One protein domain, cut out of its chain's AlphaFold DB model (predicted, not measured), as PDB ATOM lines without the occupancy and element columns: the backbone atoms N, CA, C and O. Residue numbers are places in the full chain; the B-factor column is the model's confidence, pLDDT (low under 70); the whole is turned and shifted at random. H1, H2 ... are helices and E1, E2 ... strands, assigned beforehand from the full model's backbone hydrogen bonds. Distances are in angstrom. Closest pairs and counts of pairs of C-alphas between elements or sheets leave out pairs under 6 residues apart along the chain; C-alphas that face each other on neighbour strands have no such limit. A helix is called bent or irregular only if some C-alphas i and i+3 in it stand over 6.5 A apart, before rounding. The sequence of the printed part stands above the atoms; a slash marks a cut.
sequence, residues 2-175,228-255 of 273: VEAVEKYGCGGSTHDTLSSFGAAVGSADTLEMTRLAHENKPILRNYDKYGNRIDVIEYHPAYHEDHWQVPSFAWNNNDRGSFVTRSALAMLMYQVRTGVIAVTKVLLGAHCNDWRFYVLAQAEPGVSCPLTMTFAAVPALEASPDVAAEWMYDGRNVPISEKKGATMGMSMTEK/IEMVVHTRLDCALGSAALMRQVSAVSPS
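What this domain is: This is residues 2 to 175 and 228 to 255 of the 273 residues of the protein "AidB protein" of Symbiodinium sp. KB8 (UniProt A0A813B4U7). One helix, H6, forms the core, with H2 packed along one side of it and the long H8 crossing it on the other; H7 runs beside the first part of H8. H1 and H5 pack on the first part of H6, H3 packs at its other end with H4 on H3, and beyond H3 and H4 a two-stranded hairpin, E1 and E2, makes an arm. Residues 107 to 115 and 142 to 147 stick out from this body, the first within a long stretch with no named element, residues 97 to 127. The printed part has 202 residues with eight named helices and two named strands, in the order H1 H2 H3 E1 E2 H4 H5 H6 H7 H8; the class is mostly helix, and the sheet, E1 - E2, is antiparallel. The whole is compact, with a radius of gyration of the C-alphas of 19.0 A and spans of 62 by 58 by 35 A.

Where its parts are: H1, residues 2 to 8, begins with C-alpha 2 at (-18.776, 67.359, 36.310). H2 is residues 14 to 25, 15.9 A long, and H3 is residues 28 to 39, 16.6 A long. E1, residues 43 to 47, and E2, residues 53 to 58, follow; C-alpha 53 is at (-1.584, 100.414, 69.597). H4 is residues 61 to 64 and H5 is residues 73 to 77. H6, residues 80 to 96, is 26.0 A long; it is neither bent nor irregular, but only just: C-alphas 80 and 83 are 6.3 A apart. H7, residues 128 to 142, is 22.4 A long and only just irregular, with C-alphas 136 and 139 6.8 A apart. H8, residues 228 to 252, is the longest helix at 36.3 A and ends with C-alpha 252 at (-13.868, 84.516, 29.006).

How they stand to each other: H6 is the hub and touches five helices. It touches H2 at a shallow tilt of 20 degrees, the same way, with Gly 22 and Leu 92 closest at 6.1 A between C-alphas. Residues 237 to 248 of H8 touch H6 at a steep tilt of 46 degrees, the same way; the closest C-alphas, of Gln 95 and Ala 244, are 5.2 A apart. Residues 81 to 88 of H6 touch H1, closest at the C-alphas of Tyr 8 and Gly 81, 5.8 A, and its residues 82 to 86 touch H5, closest at those of Ala 74 and Ser 82, 4.5 A. H3 and H6 only just touch, with 3 pairs of C-alphas within 8 A, the closest those of Leu 31 and Val 96, 6.5 A. H1 and H2 form a helical hairpin and only just touch, also with 3 pairs, the closest C-alphas being those of Val 5 and Thr 14, 7.8 A. H7 touches H8 at a shallow tilt of 23 degrees, opposite ways, with the C-alphas of Ala 136 and Met 230 closest at 4.5 A. Residues 33 to 37 of H3 touch H4, closest at the C-alphas of Met 33 and Ala 62, 4.9 A. E1 and E2 form an antiparallel hairpin, with N 45 and O 56 at 2.8 A and N 58 and O 43 at 2.9 A, within hydrogen-bond range; both strands are apart from H6, H7 and H8. Every O i to N i+4 pair is within hydrogen-bond range in H1, H2, H3, H5 and H8, against 11 of 13 in H6 and 8 of 11 in H7; H4 is too short for such a pair.

The domain as a whole: The C-alphas farthest apart, of His 111 and Asp 146, are 62.3 A apart. Residues 176 to 227 are not printed, and C-alphas 175 and 228 across the cut are 21.7 A apart. The link from H6 to H7 is long, 31 residues. The mean pLDDT of the printed part is 72.3, and 58 residues are under 70, among them residues 95 to 126 and 248 to 255.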
ATOM      1  N   VAL A   2     -17.581  68.213  36.122       75.94
ATOM      2  CA  VAL A   2     -18.776  67.359  36.310       75.94
ATOM      3  C   VAL A   2     -18.434  65.865  36.307       75.94
ATOM      4  O   VAL A   2     -18.604  65.219  37.328       75.94
ATOM      5  N   GLU A   3     -17.800  65.355  35.248       79.06
ATOM      6  CA  GLU A   3     -17.398  63.936  35.161       79.06
ATOM      7  C   GLU A   3     -16.497  63.473  36.323       79.06
ATOM      8  O   GLU A   3     -16.593  62.347  36.805       79.06
ATOM      9  N   ALA A   4     -15.597  64.344  36.796       75.06
ATOM     10  CA  ALA A   4     -14.709  64.025  37.913       75.06
ATOM     11  C   ALA A   4     -15.485  63.944  39.235       75.06
ATOM     12  O   ALA A   4     -15.207  63.079  40.060       75.06
ATOM     13  N   VAL A   5     -16.475  64.816  39.417       76.88
ATOM     14  CA  VAL A   5     -17.372  64.804  40.573       76.88
ATOM     15  C   VAL A   5     -18.313  63.602  40.529       76.88
ATOM     16  O   VAL A   5     -18.500  62.954  41.549       76.88
ATOM     17  N   GLU A   6     -18.862  63.248  39.370       78.88
ATOM     18  CA  GLU A   6     -19.703  62.052  39.219       78.88
ATOM     19  C   GLU A   6     -18.934  60.771  39.548       78.88
ATOM     20  O   GLU A   6     -19.473  59.845  40.152       78.88
ATOM     21  N   LYS A   7     -17.653  60.724  39.170       80.25
ATOM     22  CA  LYS A   7     -16.804  59.552  39.376       80.25
ATOM     23  C   LYS A   7     -16.222  59.452  40.788       80.25
ATOM     24  O   LYS A   7     -16.007  58.337  41.263       80.25
ATOM     25  N   TYR A   8     -15.911  60.582  41.427       79.62
ATOM     26  CA  TYR A   8     -15.122  60.612  42.668       79.62
ATOM     27  C   TYR A   8     -15.735  61.434  43.815       79.62
ATOM     28  O   TYR A   8     -15.185  61.413  44.912       79.62
ATOM     29  N   GLY A   9     -16.821  62.176  43.589       71.19
ATOM     30  CA  GLY A   9     -17.487  63.019  44.591       71.19
ATOM     31  C   GLY A   9     -18.497  62.271  45.463       71.19
ATOM     32  O   GLY A   9     -18.706  61.066  45.315       71.19
ATOM     33  N   CYS A  10     -19.144  62.990  46.386       67.38
ATOM     34  CA  CYS A  10     -20.268  62.435  47.148       67.38
ATOM     35  C   CYS A  10     -21.430  62.193  46.164       67.38
ATOM     36  O   CYS A  10     -21.738  63.072  45.359       67.38
ATOM     37  N   GLY A  11     -22.080  61.030  46.163       64.94
ATOM     38  CA  GLY A  11     -23.190  60.764  45.234       64.94
ATOM     39  C   GLY A  11     -24.390  61.723  45.393       64.94
ATOM     40  O   GLY A  11     -24.449  62.521  46.324       64.94
ATOM     41  N   GLY A  12     -25.379  61.614  44.498       61.78
ATOM     42  CA  GLY A  12     -26.748  62.145  44.644       61.78
ATOM     43  C   GLY A  12     -26.925  63.671  44.705       61.78
ATOM     44  O   GLY A  12     -27.460  64.253  43.770       61.78
ATOM     45  N   SER A  13     -26.511  64.320  45.798       64.81
ATOM     46  CA  SER A  13     -26.788  65.737  46.112       64.81
ATOM     47  C   SER A  13     -25.652  66.706  45.763       64.81
ATOM     48  O   SER A  13     -25.829  67.930  45.795       64.81
ATOM     49  N   THR A  14     -24.473  66.189  45.405       71.50
ATOM     50  CA  THR A  14     -23.316  67.028  45.058       71.50
ATOM     51  C   THR A  14     -23.573  67.881  43.824       71.50
ATOM     52  O   THR A  14     -23.141  69.030  43.770       71.50
ATOM     53  N   HIS A  15     -24.298  67.352  42.838       72.56
ATOM     54  CA  HIS A  15     -24.549  68.074  41.596       72.56
ATOM     55  C   HIS A  15     -25.434  69.310  41.826       72.56
ATOM     56  O   HIS A  15     -25.118  70.393  41.332       72.56
ATOM     57  N   ASP A  16     -26.479  69.178  42.647       76.62
ATOM     58  CA  ASP A  16     -27.372  70.281  43.021       76.62
ATOM     59  C   ASP A  16     -26.649  71.326  43.874       76.62
ATOM     60  O   ASP A  16     -26.806  72.530  43.657       76.62
ATOM     61  N   THR A  17     -25.796  70.867  44.796       76.25
ATOM     62  CA  THR A  17     -24.961  71.737  45.635       76.25
ATOM     63  C   THR A  17     -23.995  72.551  44.779       76.25
ATOM     64  O   THR A  17     -23.953  73.772  44.897       76.25
ATOM     65  N   LEU A  18     -23.258  71.905  43.869       76.38
ATOM     66  CA  LEU A  18     -22.316  72.581  42.974       76.38
ATOM     67  C   LEU A  18     -23.016  73.505  41.980       76.38
ATOM     68  O   LEU A  18     -22.475  74.560  41.665       76.38
ATOM     69  N   SER A  19     -24.201  73.133  41.498       78.31
ATOM     70  CA  SER A  19     -24.974  73.963  40.567       78.31
ATOM     71  C   SER A  19     -25.509  75.213  41.260       78.31
ATOM     72  O   SER A  19     -25.326  76.319  40.757       78.31
ATOM     73  N   SER A  20     -26.102  75.056  42.447       79.25
ATOM     74  CA  SER A  20     -26.608  76.174  43.254       79.25
ATOM     75  C   SER A  20     -25.471  77.090  43.702       79.25
ATOM     76  O   SER A  20     -25.567  78.309  43.577       79.25
ATOM     77  N   PHE A  21     -24.363  76.501  44.159       79.00
ATOM     78  CA  PHE A  21     -23.168  77.244  44.534       79.00
ATOM     79  C   PHE A  21     -22.571  77.978  43.335       79.00
ATOM     80  O   PHE A  21     -22.312  79.169  43.428       79.00
ATOM     81  N   GLY A  22     -22.417  77.295  42.198       76.00
ATOM     82  CA  GLY A  22     -21.927  77.868  40.947       76.00
ATOM     83  C   GLY A  22     -22.767  79.051  40.465       76.00
ATOM     84  O   GLY A  22     -22.205  80.060  40.050       76.00
ATOM     85  N   ALA A  23     -24.095  78.958  40.570       75.88
ATOM     86  CA  ALA A  23     -25.004  80.053  40.241       75.88
ATOM     87  C   ALA A  23     -24.869  81.238  41.209       75.88
ATOM     88  O   ALA A  23     -24.859  82.384  40.767       75.88
ATOM     89  N   ALA A  24     -24.734  80.966  42.512       74.44
ATOM     90  CA  ALA A  24     -24.545  82.000  43.524       74.44
ATOM     91  C   ALA A  24     -23.216  82.736  43.327       74.44
ATOM     92  O   ALA A  24     -23.211  83.958  43.191       74.44
ATOM     93  N   VAL A  25     -22.101  81.999  43.223       73.31
ATOM     94  CA  VAL A  25     -20.795  82.630  43.006       73.31
ATOM     95  C   VAL A  25     -20.741  83.311  41.644       73.31
ATOM     96  O   VAL A  25     -20.239  84.413  41.549       73.31
ATOM     97  N   GLY A  26     -21.305  82.728  40.587       71.75
ATOM     98  CA  GLY A  26     -21.304  83.327  39.248       71.75
ATOM     99  C   GLY A  26     -22.238  84.530  39.069       71.75
ATOM    100  O   GLY A  26     -22.358  85.029  37.950       71.75
ATOM    101  N   SER A  27     -22.930  84.973  40.120       74.06
ATOM    102  CA  SER A  27     -23.891  86.071  40.047       74.06
ATOM    103  C   SER A  27     -23.218  87.423  39.775       74.06
ATOM    104  O   SER A  27     -22.061  87.657  40.129       74.06
ATOM    105  N   ALA A  28     -23.963  88.346  39.158       71.62
ATOM    106  CA  ALA A  28     -23.493  89.714  38.934       71.62
ATOM    107  C   ALA A  28     -23.135  90.424  40.252       71.62
ATOM    108  O   ALA A  28     -22.152  91.163  40.298       71.62
ATOM    109  N   ASP A  29     -23.890  90.149  41.316       76.00
ATOM    110  CA  ASP A  29     -23.664  90.723  42.641       76.00
ATOM    111  C   ASP A  29     -22.321  90.256  43.219       76.00
ATOM    112  O   ASP A  29     -21.495  91.086  43.595       76.00
ATOM    113  N   THR A  30     -22.032  88.949  43.210       73.75
ATOM    114  CA  THR A  30     -20.751  88.419  43.713       73.75
ATOM    115  C   THR A  30     -19.557  88.887  42.869       73.75
ATOM    116  O   THR A  30     -18.476  89.154  43.403       73.75
ATOM    117  N   LEU A  31     -19.731  89.046  41.552       75.06
ATOM    118  CA  LEU A  31     -18.698  89.623  40.683       75.06
ATOM    119  C   LEU A  31     -18.406  91.091  41.030       75.06
ATOM    120  O   LEU A  31     -17.241  91.493  41.076       75.06
ATOM    121  N   GLU A  32     -19.437  91.888  41.318       75.62
ATOM    122  CA  GLU A  32     -19.271  93.280  41.744       75.62
ATOM    123  C   GLU A  32     -18.621  93.376  43.130       75.62
ATOM    124  O   GLU A  32     -17.705  94.173  43.339       75.62
ATOM    125  N   MET A  33     -19.015  92.511  44.065       75.94
ATOM    126  CA  MET A  33     -18.395  92.441  45.392       75.94
ATOM    127  C   MET A  33     -16.916  92.063  45.304       75.94
ATOM    128  O   MET A  33     -16.070  92.677  45.956       75.94
ATOM    129  N   THR A  34     -16.581  91.128  44.418       74.56
ATOM    130  CA  THR A  34     -15.192  90.777  44.110       74.56
ATOM    131  C   THR A  34     -14.412  91.994  43.605       74.56
ATOM    132  O   THR A  34     -13.342  92.308  44.128       74.56
ATOM    133  N   ARG A  35     -14.961  92.736  42.634       77.75
ATOM    134  CA  ARG A  35     -14.338  93.964  42.115       77.75
ATOM    135  C   ARG A  35     -14.093  94.985  43.229       77.75
ATOM    136  O   ARG A  35     -12.992  95.525  43.340       77.75
ATOM    137  N   LEU A  36     -15.092  95.216  44.082       80.88
ATOM    138  CA  LEU A  36     -14.998  96.146  45.208       80.88
ATOM    139  C   LEU A  36     -13.938  95.718  46.227       80.88
ATOM    140  O   LEU A  36     -13.193  96.571  46.703       80.88
ATOM    141  N   ALA A  37     -13.831  94.428  46.549       78.25
ATOM    142  CA  ALA A  37     -12.797  93.921  47.449       78.25
ATOM    143  C   ALA A  37     -11.376  94.124  46.889       78.25
ATOM    144  O   ALA A  37     -10.436  94.331  47.654       78.25
ATOM    145  N   HIS A  38     -11.215  94.103  45.563       75.75
ATOM    146  CA  HIS A  38      -9.916  94.288  44.907       75.75
ATOM    147  C   HIS A  38      -9.507  95.759  44.833       75.75
ATOM    148  O   HIS A  38      -8.357  96.108  45.111       75.75
ATOM    149  N   GLU A  39     -10.437  96.631  44.446       81.75
ATOM    150  CA  GLU A  39     -10.163  98.063  44.319       81.75
ATOM    151  C   GLU A  39      -9.959  98.731  45.681       81.75
ATOM    152  O   GLU A  39      -9.141  99.642  45.815       81.75
ATOM    153  N   ASN A  40     -10.653  98.244  46.711       83.50
ATOM    154  CA  ASN A  40     -10.570  98.769  48.068       83.50
ATOM    155  C   ASN A  40      -9.620  97.916  48.915       83.50
ATOM    156  O   ASN A  40     -10.044  97.128  49.762       83.50
ATOM    157  N   LYS A  41      -8.316  98.093  48.670       85.12
ATOM    158  CA  LYS A  41      -7.239  97.387  49.382       85.12
ATOM    159  C   LYS A  41      -7.396  97.506  50.911       85.12
ATOM    160  O   LYS A  41      -7.716  98.593  51.399       85.12
ATOM    161  N   PRO A  42      -7.057  96.454  51.684       87.75
ATOM    162  CA  PRO A  42      -7.129  96.494  53.141       87.75
ATOM    163  C   PRO A  42      -6.205  97.563  53.732       87.75
ATOM    164  O   PRO A  42      -5.117  97.809  53.207       87.75
ATOM    165  N   ILE A  43      -6.594  98.182  54.840       89.38
ATOM    166  CA  ILE A  43      -5.839  99.269  55.472       89.38
ATOM    167  C   ILE A  43      -5.312  98.788  56.819       89.38
ATOM    168  O   ILE A  43      -6.088  98.434  57.702       89.38
ATOM    169  N   LEU A  44      -3.988  98.800  56.990       89.56
ATOM    170  CA  LEU A  44      -3.366  98.524  58.283       89.56
ATOM    171  C   LEU A  44      -3.467  99.764  59.176       89.56
ATOM    172  O   LEU A  44      -2.938 100.827  58.847       89.56
ATOM    173  N   ARG A  45      -4.108  99.609  60.333       89.38
ATOM    174  CA  ARG A  45      -4.136 100.593  61.412       89.38
ATOM    175  C   ARG A  45      -3.372 100.060  62.613       89.38
ATOM    176  O   ARG A  45      -3.890  99.283  63.405       89.38
ATOM    177  N   ASN A  46      -2.137 100.526  62.767       88.56
ATOM    178  CA  ASN A  46      -1.324 100.190  63.936       88.56
ATOM    179  C   ASN A  46      -1.793 100.922  65.199       88.56
ATOM    180  O   ASN A  46      -1.678 100.370  66.288       88.56
ATOM    181  N   TYR A  47      -2.333 102.137  65.061       91.94
ATOM    182  CA  TYR A  47      -2.703 102.996  66.185       91.94
ATOM    183  C   TYR A  47      -4.104 103.586  66.024       91.94
ATOM    184  O   TYR A  47      -4.549 103.857  64.905       91.94
ATOM    185  N   ASP A  48      -4.779 103.809  67.150       91.88
ATOM    186  CA  ASP A  48      -5.993 104.615  67.208       91.88
ATOM    187  C   ASP A  48      -5.677 106.125  67.190       91.88
ATOM    188  O   ASP A  48      -4.523 106.564  67.205       91.88
ATOM    189  N   LYS A  49      -6.726 106.952  67.178       94.06
ATOM    190  CA  LYS A  49      -6.600 108.421  67.184       94.06
ATOM    191  C   LYS A  49      -5.991 109.005  68.470       94.06
ATOM    192  O   LYS A  49      -5.701 110.196  68.499       94.06
ATOM    193  N   TYR A  50      -5.854 108.205  69.524       95.69
ATOM    194  CA  TYR A  50      -5.267 108.591  70.805       95.69
ATOM    195  C   TYR A  50      -3.813 108.112  70.945       95.69
ATOM    196  O   TYR A  50      -3.170 108.421  71.944       95.69
ATOM    197  N   GLY A  51      -3.285 107.395  69.948       92.62
ATOM    198  CA  GLY A  51      -1.930 106.847  69.960       92.62
ATOM    199  C   GLY A  51      -1.811 105.482  70.641       92.62
ATOM    200  O   GLY A  51      -0.694 104.998  70.813       92.62
ATOM    201  N   ASN A  52      -2.921 104.833  71.006       92.88
ATOM    202  CA  ASN A  52      -2.878 103.465  71.520       92.88
ATOM    203  C   ASN A  52      -2.671 102.487  70.366       92.88
ATOM    204  O   ASN A  52      -3.295 102.621  69.313       92.88
ATOM    205  N   ARG A  53      -1.817 101.484  70.570       89.94
ATOM    206  CA  ARG A  53      -1.584 100.414  69.597       89.94
ATOM    207  C   ARG A  53      -2.818  99.505  69.511       89.94
ATOM    208  O   ARG A  53      -3.304  99.050  70.543       89.94
ATOM    209  N   ILE A  54      -3.307  99.246  68.298       90.00
ATOM    210  CA  ILE A  54      -4.501  98.419  68.034       90.00
ATOM    211  C   ILE A  54      -4.248  97.274  67.047       90.00
ATOM    212  O   ILE A  54      -4.947  96.273  67.123       90.00
ATOM    213  N   ASP A  55      -3.262  97.406  66.148       89.44
ATOM    214  CA  ASP A  55      -2.863  96.377  65.169       89.44
ATOM    215  C   ASP A  55      -4.044  95.742  64.397       89.44
ATOM    216  O   ASP A  55      -4.149  94.523  64.265       89.44
ATOM    217  N   VAL A  56      -4.945  96.580  63.874       89.25
ATOM    218  CA  VAL A  56      -6.150  96.150  63.143       89.25
ATOM    219  C   VAL A  56      -5.956  96.321  61.641       89.25
ATOM    220  O   VAL A  56      -5.451  97.343  61.181       89.25
ATOM    221  N   ILE A  57      -6.423  95.348  60.862       89.19
ATOM    222  CA  ILE A  57      -6.565  95.483  59.411       89.19
ATOM    223  C   ILE A  57      -8.040  95.711  59.094       89.19
ATOM    224  O   ILE A  57      -8.885  94.862  59.373       89.19
ATOM    225  N   GLU A  58      -8.342  96.860  58.503       89.19
ATOM    226  CA  GLU A  58      -9.681  97.190  58.027       89.19
ATOM    227  C   GLU A  58      -9.855  96.725  56.586       89.19
ATOM    228  O   GLU A  58      -9.065  97.076  55.707       89.19
ATOM    229  N   TYR A  59     -10.916  95.963  56.343       87.69
ATOM    230  CA  TYR A  59     -11.314  95.524  55.013       87.69
ATOM    231  C   TYR A  59     -12.563  96.271  54.554       87.69
ATOM    232  O   TYR A  59     -13.395  96.703  55.354       87.69
ATOM    233  N   HIS A  60     -12.716  96.396  53.239       89.19
ATOM    234  CA  HIS A  60     -13.976  96.831  52.653       89.19
ATOM    235  C   HIS A  60     -15.080  95.790  52.944       89.19
ATOM    236  O   HIS A  60     -14.787  94.595  52.873       89.19
ATOM    237  N   PRO A  61     -16.350  96.179  53.188       87.62
ATOM    238  CA  PRO A  61     -17.443  95.234  53.456       87.62
ATOM    239  C   PRO A  61     -17.576  94.107  52.427       87.62
ATOM    240  O   PRO A  61     -17.927  92.985  52.777       87.62
ATOM    241  N   ALA A  62     -17.227  94.390  51.170       81.69
ATOM    242  CA  ALA A  62     -17.240  93.405  50.091       81.69
ATOM    243  C   ALA A  62     -16.261  92.232  50.270       81.69
ATOM    244  O   ALA A  62     -16.472  91.168  49.699       81.69
ATOM    245  N   TYR A  63     -15.230  92.387  51.102       80.00
ATOM    246  CA  TYR A  63     -14.343  91.287  51.475       80.00
ATOM    247  C   TYR A  63     -15.055  90.241  52.345       80.00
ATOM    248  O   TYR A  63     -14.762  89.056  52.242       80.00
ATOM    249  N   HIS A  64     -16.008  90.667  53.180       77.31
ATOM    250  CA  HIS A  64     -16.667  89.835  54.191       77.31
ATOM    251  C   HIS A  64     -17.899  89.076  53.674       77.31
ATOM    252  O   HIS A  64     -18.619  88.476  54.471       77.31
ATOM    253  N   GLU A  65     -18.178  89.128  52.367       68.62
ATOM    254  CA  GLU A  65     -19.327  88.443  51.770       68.62
ATOM    255  C   GLU A  65     -19.275  86.934  52.040       68.62
ATOM    256  O   GLU A  65     -18.215  86.316  51.892       68.62
ATOM    257  N   ASP A  66     -20.439  86.374  52.384       57.56
ATOM    258  CA  ASP A  66     -20.647  85.053  52.972       57.56
ATOM    259  C   ASP A  66     -19.677  84.000  52.431       57.56
ATOM    260  O   ASP A  66     -19.707  83.564  51.273       57.56
ATOM    261  N   HIS A  67     -18.739  83.640  53.298       58.41
ATOM    262  CA  HIS A  67     -17.840  82.537  53.061       58.41
ATOM    263  C   HIS A  67     -18.662  81.293  53.337       58.41
ATOM    264  O   HIS A  67     -18.746  80.822  54.472       58.41
ATOM    265  N   TRP A  68     -19.282  80.776  52.275       57.31
ATOM    266  CA  TRP A  68     -19.848  79.434  52.269       57.31
ATOM    267  C   TRP A  68     -18.866  78.481  52.977       57.31
ATOM    268  O   TRP A  68     -17.651  78.705  52.977       57.31
ATOM    269  N   GLN A  69     -19.376  77.392  53.543       68.12
ATOM    270  CA  GLN A  69     -18.617  76.443  54.362       68.12
ATOM    271  C   GLN A  69     -17.485  75.686  53.604       68.12
ATOM    272  O   GLN A  69     -17.134  74.591  54.015       68.12
ATOM    273  N   VAL A  70     -16.862  76.225  52.535       76.62
ATOM    274  CA  VAL A  70     -15.705  75.682  51.772       76.62
ATOM    275  C   VAL A  70     -14.643  75.170  52.739       76.62
ATOM    276  O   VAL A  70     -14.197  74.039  52.534       76.62
ATOM    277  N   PRO A  71     -14.198  75.945  53.754       78.94
ATOM    278  CA  PRO A  71     -13.096  75.493  54.593       78.94
ATOM    279  C   PRO A  71     -13.468  74.310  55.490       78.94
ATOM    280  O   PRO A  71     -12.581  73.603  55.951       78.94
ATOM    281  N   SER A  72     -14.761  74.057  55.687       78.00
ATOM    282  CA  SER A  72     -15.270  73.103  56.680       78.00
ATOM    283  C   SER A  72     -16.071  71.967  56.043       78.00
ATOM    284  O   SER A  72     -16.351  70.970  56.696       78.00
ATOM    285  N   PHE A  73     -16.414  72.071  54.754       80.62
ATOM    286  CA  PHE A  73     -17.318  71.152  54.064       80.62
ATOM    287  C   PHE A  73     -16.812  69.713  54.112       80.62
ATOM    288  O   PHE A  73     -17.562  68.811  54.480       80.62
ATOM    289  N   ALA A  74     -15.547  69.488  53.745       82.56
ATOM    290  CA  ALA A  74     -15.009  68.133  53.694       82.56
ATOM    291  C   ALA A  74     -14.972  67.495  55.091       82.56
ATOM    292  O   ALA A  74     -15.394  66.349  55.250       82.56
ATOM    293  N   TRP A  75     -14.559  68.278  56.091       82.81
ATOM    294  CA  TRP A  75     -14.446  67.866  57.488       82.81
ATOM    295  C   TRP A  75     -15.810  67.593  58.139       82.81
ATOM    296  O   TRP A  75     -15.952  66.622  58.873       82.81
ATOM    297  N   ASN A  76     -16.842  68.373  57.799       79.12
ATOM    298  CA  ASN A  76     -18.200  68.194  58.323       79.12
ATOM    299  C   ASN A  76     -18.939  66.991  57.715       79.12
ATOM    300  O   ASN A  76     -19.833  66.441  58.351       79.12
ATOM    301  N   ASN A  77     -18.599  66.593  56.485       73.81
ATOM    302  CA  ASN A  77     -19.251  65.470  55.796       73.81
ATOM    303  C   ASN A  77     -18.453  64.157  55.909       73.81
ATOM    304  O   ASN A  77     -19.025  63.085  55.747       73.81
ATOM    305  N   ASN A  78     -17.154  64.246  56.224       67.81
ATOM    306  CA  ASN A  78     -16.241  63.149  56.570       67.81
ATOM    307  C   ASN A  78     -16.346  61.890  55.677       67.81
ATOM    308  O   ASN A  78     -16.245  60.755  56.146       67.81
ATOM    309  N   ASP A  79     -16.554  62.086  54.372       74.50
ATOM    310  CA  ASP A  79     -16.618  61.024  53.369       74.50
ATOM    311  C   ASP A  79     -15.524  61.216  52.300       74.50
ATOM    312  O   ASP A  79     -15.032  62.317  52.075       74.50
ATOM    313  N   ARG A  80     -15.097  60.144  51.615       68.06
ATOM    314  CA  ARG A  80     -14.020  60.248  50.602       68.06
ATOM    315  C   ARG A  80     -14.366  61.194  49.447       68.06
ATOM    316  O   ARG A  80     -13.464  61.783  48.856       68.06
ATOM    317  N   GLY A  81     -15.647  61.326  49.120       77.69
ATOM    318  CA  GLY A  81     -16.136  62.244  48.104       77.69
ATOM    319  C   GLY A  81     -16.177  63.698  48.576       77.69
ATOM    320  O   GLY A  81     -16.123  64.596  47.736       77.69
ATOM    321  N   SER A  82     -16.205  63.961  49.886       80.50
ATOM    322  CA  SER A  82     -16.386  65.304  50.449       80.50
ATOM    323  C   SER A  82     -15.196  66.207  50.149       80.50
ATOM    324  O   SER A  82     -15.373  67.391  49.863       80.50
ATOM    325  N   PHE A  83     -13.990  65.639  50.095       82.25
ATOM    326  CA  PHE A  83     -12.773  66.326  49.665       82.25
ATOM    327  C   PHE A  83     -12.809  66.695  48.181       82.25
ATOM    328  O   PHE A  83     -12.374  67.785  47.804       82.25
ATOM    329  N   VAL A  84     -13.368  65.828  47.332       83.50
ATOM    330  CA  VAL A  84     -13.545  66.100  45.896       83.50
ATOM    331  C   VAL A  84     -14.610  67.174  45.692       83.50
ATOM    332  O   VAL A  84     -14.382  68.135  44.958       83.50
ATOM    333  N   THR A  85     -15.735  67.071  46.398       80.44
ATOM    334  CA  THR A  85     -16.803  68.073  46.378       80.44
ATOM    335  C   THR A  85     -16.288  69.426  46.861       80.44
ATOM    336  O   THR A  85     -16.451  70.425  46.160       80.44
ATOM    337  N   ARG A  86     -15.570  69.475  47.990       85.94
ATOM    338  CA  ARG A  86     -14.929  70.696  48.503       85.94
ATOM    339  C   ARG A  86     -13.936  71.276  47.503       85.94
ATOM    340  O   ARG A  86     -13.905  72.487  47.323       85.94
ATOM    341  N   SER A  87     -13.153  70.431  46.832       84.31
ATOM    342  CA  SER A  87     -12.217  70.869  45.788       84.31
ATOM    343  C   SER A  87     -12.945  71.500  44.598       84.31
ATOM    344  O   SER A  87     -12.496  72.516  44.074       84.31
ATOM    345  N   ALA A  88     -14.094  70.949  44.196       81.50
ATOM    346  CA  ALA A  88     -14.926  71.524  43.141       81.50
ATOM    347  C   ALA A  88     -15.560  72.863  43.566       81.50
ATOM    348  O   ALA A  88     -15.563  73.812  42.784       81.50
ATOM    349  N   LEU A  89     -16.025  72.977  44.813       80.25
ATOM    350  CA  LEU A  89     -16.525  74.232  45.384       80.25
ATOM    351  C   LEU A  89     -15.425  75.297  45.449       80.25
ATOM    352  O   LEU A  89     -15.630  76.426  45.014       80.25
ATOM    353  N   ALA A  90     -14.233  74.928  45.922       79.25
ATOM    354  CA  ALA A  90     -13.066  75.805  45.932       79.25
ATOM    355  C   ALA A  90     -12.723  76.271  44.507       79.25
ATOM    356  O   ALA A  90     -12.604  77.465  44.261       79.25
ATOM    357  N   MET A  91     -12.688  75.357  43.532       78.31
ATOM    358  CA  MET A  91     -12.430  75.692  42.128       78.31
ATOM    359  C   MET A  91     -13.483  76.650  41.536       78.31
ATOM    360  O   MET A  91     -13.134  77.536  40.756       78.31
ATOM    361  N   LEU A  92     -14.766  76.492  41.876       76.75
ATOM    362  CA  LEU A  92     -15.839  77.412  41.467       76.75
ATOM    363  C   LEU A  92     -15.667  78.798  42.097       76.75
ATOM    364  O   LEU A  92     -15.765  79.810  41.409       76.75
ATOM    365  N   MET A  93     -15.346  78.842  43.388       76.06
ATOM    366  CA  MET A  93     -15.082  80.087  44.105       76.06
ATOM    367  C   MET A  93     -13.882  80.838  43.511       76.06
ATOM    368  O   MET A  93     -13.950  82.050  43.305       76.06
ATOM    369  N   TYR A  94     -12.805  80.117  43.193       74.50
ATOM    370  CA  TYR A  94     -11.581  80.684  42.627       74.50
ATOM    371  C   TYR A  94     -11.807  81.255  41.218       74.50
ATOM    372  O   TYR A  94     -11.187  82.250  40.862       74.50
ATOM    373  N   GLN A  95     -12.733  80.698  40.429       67.44
ATOM    374  CA  GLN A  95     -13.077  81.229  39.099       67.44
ATOM    375  C   GLN A  95     -13.751  82.606  39.147       67.44
ATOM    376  O   GLN A  95     -13.552  83.407  38.243       67.44
ATOM    377  N   VAL A  96     -14.554  82.883  40.175       61.69
ATOM    378  CA  VAL A  96     -15.356  84.117  40.257       61.69
ATOM    379  C   VAL A  96     -14.639  85.202  41.026       61.69
ATOM    380  O   VAL A  96     -14.604  86.350  40.589       61.69
ATOM    381  N   ARG A  97     -14.050  84.845  42.173       58.53
ATOM    382  CA  ARG A  97     -13.388  85.820  43.044       58.53
ATOM    383  C   ARG A  97     -12.092  86.364  42.457       58.53
ATOM    384  O   ARG A  97     -11.426  87.166  43.082       58.53
ATOM    385  N   THR A  98     -11.781  85.971  41.229       50.91
ATOM    386  CA  THR A  98     -10.764  86.567  40.384       50.91
ATOM    387  C   THR A  98     -11.438  87.618  39.516       50.91
ATOM    388  O   THR A  98     -11.882  87.363  38.400       50.91
ATOM    389  N   GLY A  99     -11.577  88.821  40.077       44.16
ATOM    390  CA  GLY A  99     -12.202  89.946  39.391       44.16
ATOM    391  C   GLY A  99     -11.661  90.111  37.970       44.16
ATOM    392  O   GLY A  99     -10.482  90.398  37.771       44.16
ATOM    393  N   VAL A 100     -12.529  89.972  36.967       37.75
ATOM    394  CA  VAL A 100     -12.231  90.410  35.602       37.75
ATOM    395  C   VAL A 100     -12.284  91.938  35.591       37.75
ATOM    396  O   VAL A 100     -13.242  92.546  35.120       37.75
ATOM    397  N   ILE A 101     -11.241  92.595  36.094       37.44
ATOM    398  CA  ILE A 101     -10.982  94.003  35.776       37.44
ATOM    399  C   ILE A 101     -10.160  94.029  34.487       37.44
ATOM    400  O   ILE A 101      -8.972  94.321  34.512       37.44
ATOM    401  N   ALA A 102     -10.777  93.688  33.348       32.66
ATOM    402  CA  ALA A 102     -10.174  93.940  32.030       32.66
ATOM    403  C   ALA A 102     -11.110  93.810  30.808       32.66
ATOM    404  O   ALA A 102     -10.605  93.706  29.694       32.66
ATOM    405  N   VAL A 103     -12.444  93.866  30.931       32.22
ATOM    406  CA  VAL A 103     -13.301  93.958  29.718       32.22
ATOM    407  C   VAL A 103     -13.786  95.389  29.459       32.22
ATOM    408  O   VAL A 103     -13.859  95.815  28.309       32.22
ATOM    409  N   THR A 104     -13.988  96.213  30.489       30.72
ATOM    410  CA  THR A 104     -14.559  97.562  30.305       30.72
ATOM    411  C   THR A 104     -13.550  98.665  29.968       30.72
ATOM    412  O   THR A 104     -13.949  99.688  29.424       30.72
ATOM    413  N   LYS A 105     -12.241  98.477  30.205       26.39
ATOM    414  CA  LYS A 105     -11.206  99.478  29.843       26.39
ATOM    415  C   LYS A 105     -10.507  99.228  28.501       26.39
ATOM    416  O   LYS A 105      -9.781 100.098  28.031       26.39
ATOM    417  N   VAL A 106     -10.758  98.085  27.861       32.47
ATOM    418  CA  VAL A 106     -10.257  97.764  26.509       32.47
ATOM    419  C   VAL A 106     -11.142  98.390  25.414       32.47
ATOM    420  O   VAL A 106     -10.689  98.610  24.295       32.47
ATOM    421  N   LEU A 107     -12.379  98.773  25.751       35.69
ATOM    422  CA  LEU A 107     -13.388  99.271  24.810       35.69
ATOM    423  C   LEU A 107     -13.160 100.697  24.260       35.69
ATOM    424  O   LEU A 107     -13.930 101.122  23.407       35.69
ATOM    425  N   LEU A 108     -12.121 101.432  24.682       29.50
ATOM    426  CA  LEU A 108     -11.877 102.817  24.225       29.50
ATOM    427  C   LEU A 108     -10.545 103.050  23.488       29.50
ATOM    428  O   LEU A 108     -10.107 104.187  23.368       29.50
ATOM    429  N   GLY A 109      -9.960 101.996  22.909       33.88
ATOM    430  CA  GLY A 109      -9.015 102.114  21.792       33.88
ATOM    431  C   GLY A 109      -7.579 102.517  22.148       33.88
ATOM    432  O   GLY A 109      -7.296 103.663  22.472       33.88
ATOM    433  N   ALA A 110      -6.639 101.586  21.968       26.11
ATOM    434  CA  ALA A 110      -5.268 101.912  21.572       26.11
ATOM    435  C   ALA A 110      -4.558 100.682  20.978       26.11
ATOM    436  O   ALA A 110      -4.556  99.591  21.542       26.11
ATOM    437  N   HIS A 111      -4.001 100.939  19.800       27.03
ATOM    438  CA  HIS A 111      -3.238 100.130  18.857       27.03
ATOM    439  C   HIS A 111      -2.136  99.211  19.426       27.03
ATOM    440  O   HIS A 111      -1.463  99.564  20.382       27.03
ATOM    441  N   CYS A 112      -1.937  98.082  18.728       34.19
ATOM    442  CA  CYS A 112      -0.712  97.290  18.505       34.19
ATOM    443  C   CYS A 112       0.450  97.363  19.535       34.19
ATOM    444  O   CYS A 112       1.089  98.399  19.678       34.19
ATOM    445  N   ASN A 113       0.826  96.181  20.072       31.73
ATOM    446  CA  ASN A 113       2.013  95.825  20.898       31.73
ATOM    447  C   ASN A 113       1.909  95.892  22.441       31.73
ATOM    448  O   ASN A 113       2.926  95.907  23.131       31.73
ATOM    449  N   ASP A 114       0.715  95.877  23.026       30.36
ATOM    450  CA  ASP A 114       0.548  96.169  24.452       30.36
ATOM    451  C   ASP A 114       0.680  94.961  25.412       30.36
ATOM    452  O   ASP A 114      -0.078  93.995  25.338       30.36
ATOM    453  N   TRP A 115       1.522  95.125  26.440       31.08
ATOM    454  CA  TRP A 115       1.528  94.537  27.803       31.08
ATOM    455  C   TRP A 115       0.152  94.274  28.462       31.08
ATOM    456  O   TRP A 115       0.074  93.726  29.557       31.08
ATOM    457  N   ARG A 116      -0.960  94.632  27.822       29.75
ATOM    458  CA  ARG A 116      -2.337  94.489  28.307       29.75
ATOM    459  C   ARG A 116      -2.826  93.035  28.358       29.75
ATOM    460  O   ARG A 116      -3.719  92.749  29.150       29.75
ATOM    461  N   PHE A 117      -2.189  92.091  27.652       30.30
ATOM    462  CA  PHE A 117      -2.372  90.651  27.933       30.30
ATOM    463  C   PHE A 117      -1.838  90.252  29.318       30.30
ATOM    464  O   PHE A 117      -2.394  89.368  29.960       30.30
ATOM    465  N   TYR A 118      -0.814  90.953  29.813       27.34
ATOM    466  CA  TYR A 118      -0.264  90.770  31.159       27.34
ATOM    467  C   TYR A 118      -1.207  91.319  32.252       27.34
ATOM    468  O   TYR A 118      -1.127  90.915  33.405       27.34
ATOM    469  N   VAL A 119      -2.138  92.213  31.889       32.50
ATOM    470  CA  VAL A 119      -3.146  92.803  32.794       32.50
ATOM    471  C   VAL A 119      -4.421  91.960  32.854       32.50
ATOM    472  O   VAL A 119      -5.014  91.832  33.919       32.50
ATOM    473  N   LEU A 120      -4.797  91.304  31.750       29.45
ATOM    474  CA  LEU A 120      -5.886  90.314  31.713       29.45
ATOM    475  C   LEU A 120      -5.626  89.096  32.628       29.45
ATOM    476  O   LEU A 120      -6.557  88.363  32.945       29.45
ATOM    477  N   ALA A 121      -4.378  88.911  33.073       32.88
ATOM    478  CA  ALA A 121      -3.930  87.864  33.986       32.88
ATOM    479  C   ALA A 121      -3.877  88.288  35.469       32.88
ATOM    480  O   ALA A 121      -3.406  87.506  36.293       32.88
ATOM    481  N   GLN A 122      -4.380  89.474  35.850       34.94
ATOM    482  CA  GLN A 122      -4.543  89.870  37.265       34.94
ATOM    483  C   GLN A 122      -5.749  89.168  37.916       34.94
ATOM    484  O   GLN A 122      -6.581  89.770  38.590       34.94
ATOM    485  N   ALA A 123      -5.845  87.868  37.667       45.12
ATOM    486  CA  ALA A 123      -6.806  86.970  38.254       45.12
ATOM    487  C   ALA A 123      -6.351  86.706  39.697       45.12
ATOM    488  O   ALA A 123      -5.352  86.033  39.937       45.12
ATOM    489  N   GLU A 124      -7.031  87.326  40.657       51.22
ATOM    490  CA  GLU A 124      -6.543  87.465  42.029       51.22
ATOM    491  C   GLU A 124      -7.545  86.821  43.006       51.22
ATOM    492  O   GLU A 124      -8.627  87.367  43.156       51.22
ATOM    493  N   PRO A 125      -7.265  85.651  43.614       58.50
ATOM    494  CA  PRO A 125      -8.215  84.943  44.470       58.50
ATOM    495  C   PRO A 125      -8.083  85.282  45.970       58.50
ATOM    496  O   PRO A 125      -8.268  84.388  46.779       58.50
ATOM    497  N   GLY A 126      -7.755  86.492  46.410       63.00
ATOM    498  CA  GLY A 126      -7.143  86.736  47.728       63.00
ATOM    499  C   GLY A 126      -7.987  86.341  48.941       63.00
ATOM    500  O   GLY A 126      -7.460  85.897  49.961       63.00
ATOM    501  N   VAL A 127      -9.314  86.343  48.805       70.94
ATOM    502  CA  VAL A 127     -10.237  85.794  49.819       70.94
ATOM    503  C   VAL A 127     -10.056  84.272  50.021       70.94
ATOM    504  O   VAL A 127     -10.403  83.726  51.064       70.94
ATOM    505  N   SER A 128      -9.478  83.559  49.053       76.06
ATOM    506  CA  SER A 128      -9.185  82.120  49.128       76.06
ATOM    507  C   SER A 128      -8.061  81.759  50.092       76.06
ATOM    508  O   SER A 128      -8.072  80.646  50.621       76.06
ATOM    509  N   CYS A 129      -7.109  82.663  50.343       83.06
ATOM    510  CA  CYS A 129      -5.966  82.405  51.214       83.06
ATOM    511  C   CYS A 129      -6.401  82.003  52.633       83.06
ATOM    512  O   CYS A 129      -6.031  80.910  53.067       83.06
ATOM    513  N   PRO A 130      -7.225  82.792  53.355       81.69
ATOM    514  CA  PRO A 130      -7.690  82.397  54.683       81.69
ATOM    515  C   PRO A 130      -8.547  81.125  54.664       81.69
ATOM    516  O   PRO A 130      -8.493  80.351  55.615       81.69
ATOM    517  N   LEU A 131      -9.292  80.845  53.592       82.56
ATOM    518  CA  LEU A 131     -10.108  79.626  53.497       82.56
ATOM    519  C   LEU A 131      -9.260  78.374  53.278       82.56
ATOM    520  O   LEU A 131      -9.499  77.344  53.904       82.56
ATOM    521  N   THR A 132      -8.249  78.480  52.421       85.44
ATOM    522  CA  THR A 132      -7.255  77.432  52.180       85.44
ATOM    523  C   THR A 132      -6.492  77.132  53.460       85.44
ATOM    524  O   THR A 132      -6.377  75.974  53.857       85.44
ATOM    525  N   MET A 133      -6.014  78.178  54.142       90.31
ATOM    526  CA  MET A 133      -5.264  78.014  55.381       90.31
ATOM    527  C   MET A 133      -6.125  77.418  56.498       90.31
ATOM    528  O   MET A 133      -5.666  76.525  57.202       90.31
ATOM    529  N   THR A 134      -7.387  77.843  56.615       87.31
ATOM    530  CA  THR A 134      -8.333  77.293  57.600       87.31
ATOM    531  C   THR A 134      -8.646  75.824  57.325       87.31
ATOM    532  O   THR A 134      -8.564  75.010  58.236       87.31
ATOM    533  N   PHE A 135      -8.930  75.464  56.068       86.44
ATOM    534  CA  PHE A 135      -9.151  74.072  55.668       86.44
ATOM    535  C   PHE A 135      -7.945  73.185  55.988       86.44
ATOM    536  O   PHE A 135      -8.099  72.098  56.540       86.44
ATOM    537  N   ALA A 136      -6.748  73.658  55.642       89.25
ATOM    538  CA  ALA A 136      -5.512  72.908  55.780       89.25
ATOM    539  C   ALA A 136      -4.997  72.829  57.223       89.25
ATOM    540  O   ALA A 136      -4.191  71.955  57.517       89.25
ATOM    541  N   ALA A 137      -5.426  73.720  58.121       89.31
ATOM    542  CA  ALA A 137      -4.988  73.703  59.514       89.31
ATOM    543  C   ALA A 137      -5.544  72.506  60.303       89.31
ATOM    544  O   ALA A 137      -4.938  72.112  61.297       89.31
ATOM    545  N   VAL A 138      -6.663  71.913  59.863       87.44
ATOM    546  CA  VAL A 138      -7.363  70.852  60.606       87.44
ATOM    547  C   VAL A 138      -6.453  69.655  60.927       87.44
ATOM    548  O   VAL A 138      -6.315  69.364  62.112       87.44
ATOM    549  N   PRO A 139      -5.726  69.036  59.972       87.62
ATOM    550  CA  PRO A 139      -4.824  67.922  60.288       87.62
ATOM    551  C   PRO A 139      -3.699  68.274  61.265       87.62
ATOM    552  O   PRO A 139      -3.294  67.447  62.076       87.62
ATOM    553  N   ALA A 140      -3.191  69.512  61.228       88.75
ATOM    554  CA  ALA A 140      -2.180  69.938  62.193       88.75
ATOM    555  C   ALA A 140      -2.769  69.996  63.611       88.75
ATOM    556  O   ALA A 140      -2.117  69.588  64.567       88.75
ATOM    557  N   LEU A 141      -4.014  70.457  63.745       88.00
ATOM    558  CA  LEU A 141      -4.713  70.563  65.025       88.00
ATOM    559  C   LEU A 141      -5.197  69.220  65.569       88.00
ATOM    560  O   LEU A 141      -5.324  69.075  66.780       88.00
ATOM    561  N   GLU A 142      -5.397  68.212  64.723       86.31
ATOM    562  CA  GLU A 142      -5.676  66.842  65.173       86.31
ATOM    563  C   GLU A 142      -4.527  66.250  66.008       86.31
ATOM    564  O   GLU A 142      -4.755  65.362  66.830       86.31
ATOM    565  N   ALA A 143      -3.304  66.785  65.884       85.19
ATOM    566  CA  ALA A 143      -2.190  66.441  66.768       85.19
ATOM    567  C   ALA A 143      -2.375  66.952  68.213       85.19
ATOM    568  O   ALA A 143      -1.621  66.558  69.106       85.19
ATOM    569  N   SER A 144      -3.341  67.841  68.466       81.62
ATOM    570  CA  SER A 144      -3.676  68.384  69.791       81.62
ATOM    571  C   SER A 144      -5.190  68.642  69.901       81.62
ATOM    572  O   SER A 144      -5.646  69.780  69.759       81.62
ATOM    573  N   PRO A 145      -5.996  67.581  70.124       74.62
ATOM    574  CA  PRO A 145      -7.461  67.644  70.059       74.62
ATOM    575  C   PRO A 145      -8.116  68.599  71.063       74.62
ATOM    576  O   PRO A 145      -9.253  69.017  70.866       74.62
ATOM    577  N   ASP A 146      -7.411  68.952  72.134       72.44
ATOM    578  CA  ASP A 146      -7.830  69.923  73.145       72.44
ATOM    579  C   ASP A 146      -7.912  71.366  72.613       72.44
ATOM    580  O   ASP A 146      -8.532  72.216  73.250       72.44
ATOM    581  N   VAL A 147      -7.338  71.633  71.435       67.94
ATOM    582  CA  VAL A 147      -7.309  72.956  70.784       67.94
ATOM    583  C   VAL A 147      -8.359  73.089  69.671       67.94
ATOM    584  O   VAL A 147      -8.613  74.191  69.182       67.94
ATOM    585  N   ALA A 148      -8.992  71.991  69.248       60.44
ATOM    586  CA  ALA A 148      -9.885  71.994  68.094       60.44
ATOM    587  C   ALA A 148     -11.193  72.766  68.377       60.44
ATOM    588  O   ALA A 148     -11.996  72.374  69.221       60.44
ATOM    589  N   ALA A 149     -11.415  73.859  67.640       59.16
ATOM    590  CA  ALA A 149     -12.635  74.666  67.677       59.16
ATOM    591  C   ALA A 149     -13.480  74.460  66.407       59.16
ATOM    592  O   ALA A 149     -12.993  73.953  65.399       59.16
ATOM    593  N   GLU A 150     -14.751  74.872  66.434       58.66
ATOM    594  CA  GLU A 150     -15.605  74.854  65.241       58.66
ATOM    595  C   GLU A 150     -15.129  75.875  64.185       58.66
ATOM    596  O   GLU A 150     -14.877  77.054  64.462       58.66
ATOM    597  N   TRP A 151     -15.025  75.415  62.937       65.12
ATOM    598  CA  TRP A 151     -14.481  76.171  61.808       65.12
ATOM    599  C   TRP A 151     -15.596  76.921  61.071       65.12
ATOM    600  O   TRP A 151     -16.121  76.454  60.062       65.12
ATOM    601  N   MET A 152     -16.001  78.086  61.571       61.06
ATOM    602  CA  MET A 152     -16.947  78.985  60.893       61.06
ATOM    603  C   MET A 152     -16.390  80.406  60.806       61.06
ATOM    604  O   MET A 152     -15.665  80.855  61.690       61.06
ATOM    605  N   TYR A 153     -16.726  81.141  59.744       66.69
ATOM    606  CA  TYR A 153     -16.283  82.527  59.618       66.69
ATOM    607  C   TYR A 153     -17.015  83.441  60.612       66.69
ATOM    608  O   TYR A 153     -18.243  83.504  60.634       66.69
ATOM    609  N   ASP A 154     -16.251  84.191  61.405       73.06
ATOM    610  CA  ASP A 154     -16.745  85.261  62.270       73.06
ATOM    611  C   ASP A 154     -15.785  86.456  62.180       73.06
ATOM    612  O   ASP A 154     -14.651  86.405  62.664       73.06
ATOM    613  N   GLY A 155     -16.220  87.534  61.522       73.44
ATOM    614  CA  GLY A 155     -15.395  88.720  61.266       73.44
ATOM    615  C   GLY A 155     -15.241  89.670  62.459       73.44
ATOM    616  O   GLY A 155     -14.529  90.666  62.357       73.44
ATOM    617  N   ARG A 156     -15.905  89.405  63.592       84.00
ATOM    618  CA  ARG A 156     -15.850  90.292  64.761       84.00
ATOM    619  C   ARG A 156     -14.458  90.276  65.398       84.00
ATOM    620  O   ARG A 156     -13.836  89.217  65.549       84.00
ATOM    621  N   ASN A 157     -14.006  91.456  65.820       86.81
ATOM    622  CA  ASN A 157     -12.791  91.639  66.612       86.81
ATOM    623  C   ASN A 157     -13.111  91.492  68.109       86.81
ATOM    624  O   ASN A 157     -13.210  92.475  68.838       86.81
ATOM    625  N   VAL A 158     -13.370  90.255  68.527       88.25
ATOM    626  CA  VAL A 158     -13.668  89.863  69.912       88.25
ATOM    627  C   VAL A 158     -12.835  88.630  70.278       88.25
ATOM    628  O   VAL A 158     -12.372  87.935  69.363       88.25
ATOM    629  N   PRO A 159     -12.622  88.335  71.575       88.12
ATOM    630  CA  PRO A 159     -11.932  87.122  72.003       88.12
ATOM    631  C   PRO A 159     -12.519  85.861  71.363       88.12
ATOM    632  O   PRO A 159     -13.727  85.772  71.148       88.12
ATOM    633  N   ILE A 160     -11.671  84.864  71.097       82.88
ATOM    634  CA  ILE A 160     -12.064  83.621  70.412       82.88
ATOM    635  C   ILE A 160     -13.244  82.910  71.089       82.88
ATOM    636  O   ILE A 160     -14.111  82.380  70.405       82.88
ATOM    637  N   SER A 161     -13.332  82.985  72.420       84.88
ATOM    638  CA  SER A 161     -14.421  82.426  73.232       84.88
ATOM    639  C   SER A 161     -15.791  83.058  72.971       84.88
ATOM    640  O   SER A 161     -16.810  82.487  73.342       84.88
ATOM    641  N   GLU A 162     -15.831  84.243  72.362       87.38
ATOM    642  CA  GLU A 162     -17.057  84.969  72.017       87.38
ATOM    643  C   GLU A 162     -17.423  84.832  70.529       87.38
ATOM    644  O   GLU A 162     -18.442  85.375  70.073       87.38
ATOM    645  N   LYS A 163     -16.594  84.125  69.752       83.69
ATOM    646  CA  LYS A 163     -16.776  83.925  68.313       83.69
ATOM    647  C   LYS A 163     -17.537  82.636  68.028       83.69
ATOM    648  O   LYS A 163     -17.431  81.658  68.755       83.69
ATOM    649  N   LYS A 164     -18.291  82.642  66.927       77.94
ATOM    650  CA  LYS A 164     -18.959  81.441  66.396       77.94
ATOM    651  C   LYS A 164     -17.992  80.495  65.680       77.94
ATOM    652  O   LYS A 164     -18.345  79.358  65.412       77.94
ATOM    653  N   GLY A 165     -16.805  80.985  65.339       77.88
ATOM    654  CA  GLY A 165     -15.734  80.212  64.736       77.88
ATOM    655  C   GLY A 165     -14.529  81.088  64.402       77.88
ATOM    656  O   GLY A 165     -14.520  82.301  64.659       77.88
ATOM    657  N   ALA A 166     -13.495  80.460  63.854       80.44
ATOM    658  CA  ALA A 166     -12.221  81.096  63.566       80.44
ATOM    659  C   ALA A 166     -11.721  80.776  62.157       80.44
ATOM    660  O   ALA A 166     -11.975  79.705  61.609       80.44
ATOM    661  N   THR A 167     -10.941  81.702  61.605       82.69
ATOM    662  CA  THR A 167     -10.064  81.442  60.462       82.69
ATOM    663  C   THR A 167      -8.632  81.294  60.945       82.69
ATOM    664  O   THR A 167      -8.211  82.038  61.831       82.69
ATOM    665  N   MET A 168      -7.873  80.398  60.322       85.31
ATOM    666  CA  MET A 168      -6.471  80.154  60.657       85.31
ATOM    667  C   MET A 168      -5.539  80.793  59.627       85.31
ATOM    668  O   MET A 168      -5.810  80.773  58.426       85.31
ATOM    669  N   GLY A 169      -4.432  81.352  60.114       88.00
ATOM    670  CA  GLY A 169      -3.310  81.818  59.302       88.00
ATOM    671  C   GLY A 169      -2.086  80.919  59.469       88.00
ATOM    672  O   GLY A 169      -2.053  80.053  60.342       88.00
ATOM    673  N   MET A 170      -1.064  81.143  58.644       90.69
ATOM    674  CA  MET A 170       0.211  80.425  58.710       90.69
ATOM    675  C   MET A 170       1.362  81.427  58.726       90.69
ATOM    676  O   MET A 170       1.505  82.231  57.809       90.69
ATOM    677  N   SER A 171       2.195  81.361  59.763       88.50
ATOM    678  CA  SER A 171       3.380  82.206  59.924       88.50
ATOM    679  C   SER A 171       4.614  81.315  59.985       88.50
ATOM    680  O   SER A 171       4.989  80.851  61.057       88.50
ATOM    681  N   MET A 172       5.210  81.038  58.825       87.69
ATOM    682  CA  MET A 172       6.362  80.129  58.704       87.69
ATOM    683  C   MET A 172       7.625  80.818  58.190       87.69
ATOM    684  O   MET A 172       8.728  80.432  58.558       87.69
ATOM    685  N   THR A 173       7.469  81.789  57.293       86.12
ATOM    686  CA  THR A 173       8.585  82.442  56.608       86.12
ATOM    687  C   THR A 173       9.174  83.548  57.471       86.12
ATOM    688  O   THR A 173       8.455  84.458  57.878       86.12
ATOM    689  N   GLU A 174      10.487  83.494  57.694       85.94
ATOM    690  CA  GLU A 174      11.265  84.583  58.292       85.94
ATOM    691  C   GLU A 174      12.149  85.253  57.220       85.94
ATOM    692  O   GLU A 174      12.329  84.725  56.118       85.94
ATOM    693  N   LYS A 175      12.714  86.432  57.527       84.31
ATOM    694  CA  LYS A 175      13.497  87.238  56.564       84.31
ATOM    695  C   LYS A 175      14.676  86.467  55.958       84.31
ATOM    696  O   LYS A 175      15.025  86.690  54.802       84.31
ATOM    697  N   ILE A 228       2.944  68.607  57.910       93.81
ATOM    698  CA  ILE A 228       3.211  68.086  56.561       93.81
ATOM    699  C   ILE A 228       1.920  67.899  55.751       93.81
ATOM    700  O   ILE A 228       1.873  68.250  54.573       93.81
ATOM    701  N   GLU A 229       0.856  67.419  56.392       90.31
ATOM    702  CA  GLU A 229      -0.448  67.210  55.761       90.31
ATOM    703  C   GLU A 229      -1.163  68.538  55.473       90.31
ATOM    704  O   GLU A 229      -1.703  68.734  54.383       90.31
ATOM    705  N   MET A 230      -1.036  69.511  56.378       92.75
ATOM    706  CA  MET A 230      -1.448  70.900  56.147       92.75
ATOM    707  C   MET A 230      -0.789  71.472  54.879       92.75
ATOM    708  O   MET A 230      -1.458  72.036  54.007       92.75
ATOM    709  N   VAL A 231       0.521  71.274  54.705       92.62
ATOM    710  CA  VAL A 231       1.239  71.716  53.498       92.62
ATOM    711  C   VAL A 231       0.743  70.979  52.245       92.62
ATOM    712  O   VAL A 231       0.647  71.585  51.179       92.62
ATOM    713  N   VAL A 232       0.384  69.697  52.338       90.62
ATOM    714  CA  VAL A 232      -0.192  68.951  51.204       90.62
ATOM    715  C   VAL A 232      -1.532  69.552  50.767       90.62
ATOM    716  O   VAL A 232      -1.730  69.768  49.568       90.62
ATOM    717  N   HIS A 233      -2.418  69.895  51.704       87.88
ATOM    718  CA  HIS A 233      -3.700  70.526  51.376       87.88
ATOM    719  C   HIS A 233      -3.538  71.913  50.747       87.88
ATOM    720  O   HIS A 233      -4.170  72.195  49.730       87.88
ATOM    721  N   THR A 234      -2.647  72.757  51.278       87.62
ATOM    722  CA  THR A 234      -2.382  74.074  50.667       87.62
ATOM    723  C   THR A 234      -1.790  73.950  49.258       87.62
ATOM    724  O   THR A 234      -2.172  74.701  48.363       87.62
ATOM    725  N   ARG A 235      -0.919  72.960  49.005       88.38
ATOM    726  CA  ARG A 235      -0.378  72.684  47.660       88.38
ATOM    727  C   ARG A 235      -1.457  72.261  46.669       88.38
ATOM    728  O   ARG A 235      -1.426  72.709  45.522       88.38
ATOM    729  N   LEU A 236      -2.390  71.413  47.100       83.88
ATOM    730  CA  LEU A 236      -3.534  71.021  46.280       83.88
ATOM    731  C   LEU A 236      -4.369  72.250  45.903       83.88
ATOM    732  O   LEU A 236      -4.697  72.431  44.732       83.88
ATOM    733  N   ASP A 237      -4.635  73.134  46.861       84.25
ATOM    734  CA  ASP A 237      -5.409  74.351  46.626       84.25
ATOM    735  C   ASP A 237      -4.702  75.352  45.715       84.25
ATOM    736  O   ASP A 237      -5.355  75.945  44.860       84.25
ATOM    737  N   CYS A 238      -3.378  75.487  45.798       82.06
ATOM    738  CA  CYS A 238      -2.611  76.291  44.844       82.06
ATOM    739  C   CYS A 238      -2.736  75.753  43.406       82.06
ATOM    740  O   CYS A 238      -2.872  76.531  42.454       82.06
ATOM    741  N   ALA A 239      -2.718  74.426  43.234       81.25
ATOM    742  CA  ALA A 239      -2.910  73.794  41.931       81.25
ATOM    743  C   ALA A 239      -4.347  73.987  41.413       81.25
ATOM    744  O   ALA A 239      -4.537  74.350  40.250       81.25
ATOM    745  N   LEU A 240      -5.353  73.807  42.278       79.44
ATOM    746  CA  LEU A 240      -6.764  74.043  41.957       79.44
ATOM    747  C   LEU A 240      -7.035  75.509  41.615       79.44
ATOM    748  O   LEU A 240      -7.716  75.780  40.631       79.44
ATOM    749  N   GLY A 241      -6.471  76.441  42.385       77.06
ATOM    750  CA  GLY A 241      -6.510  77.879  42.133       77.06
ATOM    751  C   GLY A 241      -5.966  78.197  40.754       77.06
ATOM    752  O   GLY A 241      -6.691  78.720  39.917       77.06
ATOM    753  N   SER A 242      -4.741  77.763  40.459       78.56
ATOM    754  CA  SER A 242      -4.117  77.977  39.148       78.56
ATOM    755  C   SER A 242      -4.950  77.395  37.995       78.56
ATOM    756  O   SER A 242      -5.133  78.044  36.965       78.56
ATOM    757  N   ALA A 243      -5.507  76.191  38.166       77.38
ATOM    758  CA  ALA A 243      -6.386  75.569  37.175       77.38
ATOM    759  C   ALA A 243      -7.709  76.332  36.994       77.38
ATOM    760  O   ALA A 243      -8.178  76.486  35.864       77.38
ATOM    761  N   ALA A 244      -8.291  76.839  38.082       74.88
ATOM    762  CA  ALA A 244      -9.463  77.706  38.063       74.88
ATOM    763  C   ALA A 244      -9.184  79.007  37.297       74.88
ATOM    764  O   ALA A 244      -9.994  79.383  36.450       74.88
ATOM    765  N   LEU A 245      -8.017  79.630  37.506       72.56
ATOM    766  CA  LEU A 245      -7.603  80.829  36.765       72.56
ATOM    767  C   LEU A 245      -7.526  80.548  35.262       72.56
ATOM    768  O   LEU A 245      -8.147  81.242  34.459       72.56
ATOM    769  N   MET A 246      -6.804  79.492  34.873       72.88
ATOM    770  CA  MET A 246      -6.661  79.105  33.465       72.88
ATOM    771  C   MET A 246      -8.014  78.781  32.823       72.88
ATOM    772  O   MET A 246      -8.262  79.146  31.670       72.88
ATOM    773  N   ARG A 247      -8.910  78.125  33.571       71.94
ATOM    774  CA  ARG A 247     -10.276  77.840  33.126       71.94
ATOM    775  C   ARG A 247     -11.067  79.122  32.905       71.94
ATOM    776  O   ARG A 247     -11.686  79.239  31.850       71.94
ATOM    777  N   GLN A 248     -11.036  80.053  33.855       68.31
ATOM    778  CA  GLN A 248     -11.769  81.311  33.756       68.31
ATOM    779  C   GLN A 248     -11.288  82.113  32.551       68.31
ATOM    780  O   GLN A 248     -12.104  82.487  31.716       68.31
ATOM    781  N   VAL A 249      -9.969  82.266  32.390       62.34
ATOM    782  CA  VAL A 249      -9.367  82.935  31.227       62.34
ATOM    783  C   VAL A 249      -9.796  82.261  29.927       62.34
ATOM    784  O   VAL A 249     -10.167  82.952  28.992       62.34
ATOM    785  N   SER A 250      -9.822  80.928  29.863       59.34
ATOM    786  CA  SER A 250     -10.273  80.198  28.666       59.34
ATOM    787  C   SER A 250     -11.775  80.358  28.391       59.34
ATOM    788  O   SER A 250     -12.191  80.360  27.235       59.34
ATOM    789  N   ALA A 251     -12.591  80.491  29.440       57.19
ATOM    790  CA  ALA A 251     -14.039  80.664  29.344       57.19
ATOM    791  C   ALA A 251     -14.436  82.092  28.938       57.19
ATOM    792  O   ALA A 251     -15.398  82.260  28.194       57.19
ATOM    793  N   VAL A 252     -13.682  83.103  29.387       50.72
ATOM    794  CA  VAL A 252     -13.868  84.516  29.006       50.72
ATOM    795  C   VAL A 252     -13.001  84.933  27.813       50.72
ATOM    796  O   VAL A 252     -13.124  86.057  27.326       50.72
ATOM    797  N   SER A 253     -12.119  84.042  27.338       40.00
ATOM    798  CA  SER A 253     -11.236  84.290  26.199       40.00
ATOM    799  C   SER A 253     -12.064  84.642  24.957       40.00
ATOM    800  O   SER A 253     -13.063  83.968  24.668       40.00
ATOM    801  N   PRO A 254     -11.644  85.649  24.172       41.47
ATOM    802  CA  PRO A 254     -12.371  86.130  23.003       41.47
ATOM    803  C   PRO A 254     -12.688  85.086  21.917       41.47
ATOM    804  O   PRO A 254     -13.488  85.365  21.027       41.47
ATOM    805  N   SER A 255     -12.098  83.890  21.954       41.66
ATOM    806  CA  SER A 255     -12.314  82.846  20.947       41.66
ATOM    807  C   SER A 255     -13.641  82.085  21.077       41.66
ATOM    808  O   SER A 255     -14.067  81.491  20.091       41.66
TER     809      SER A 255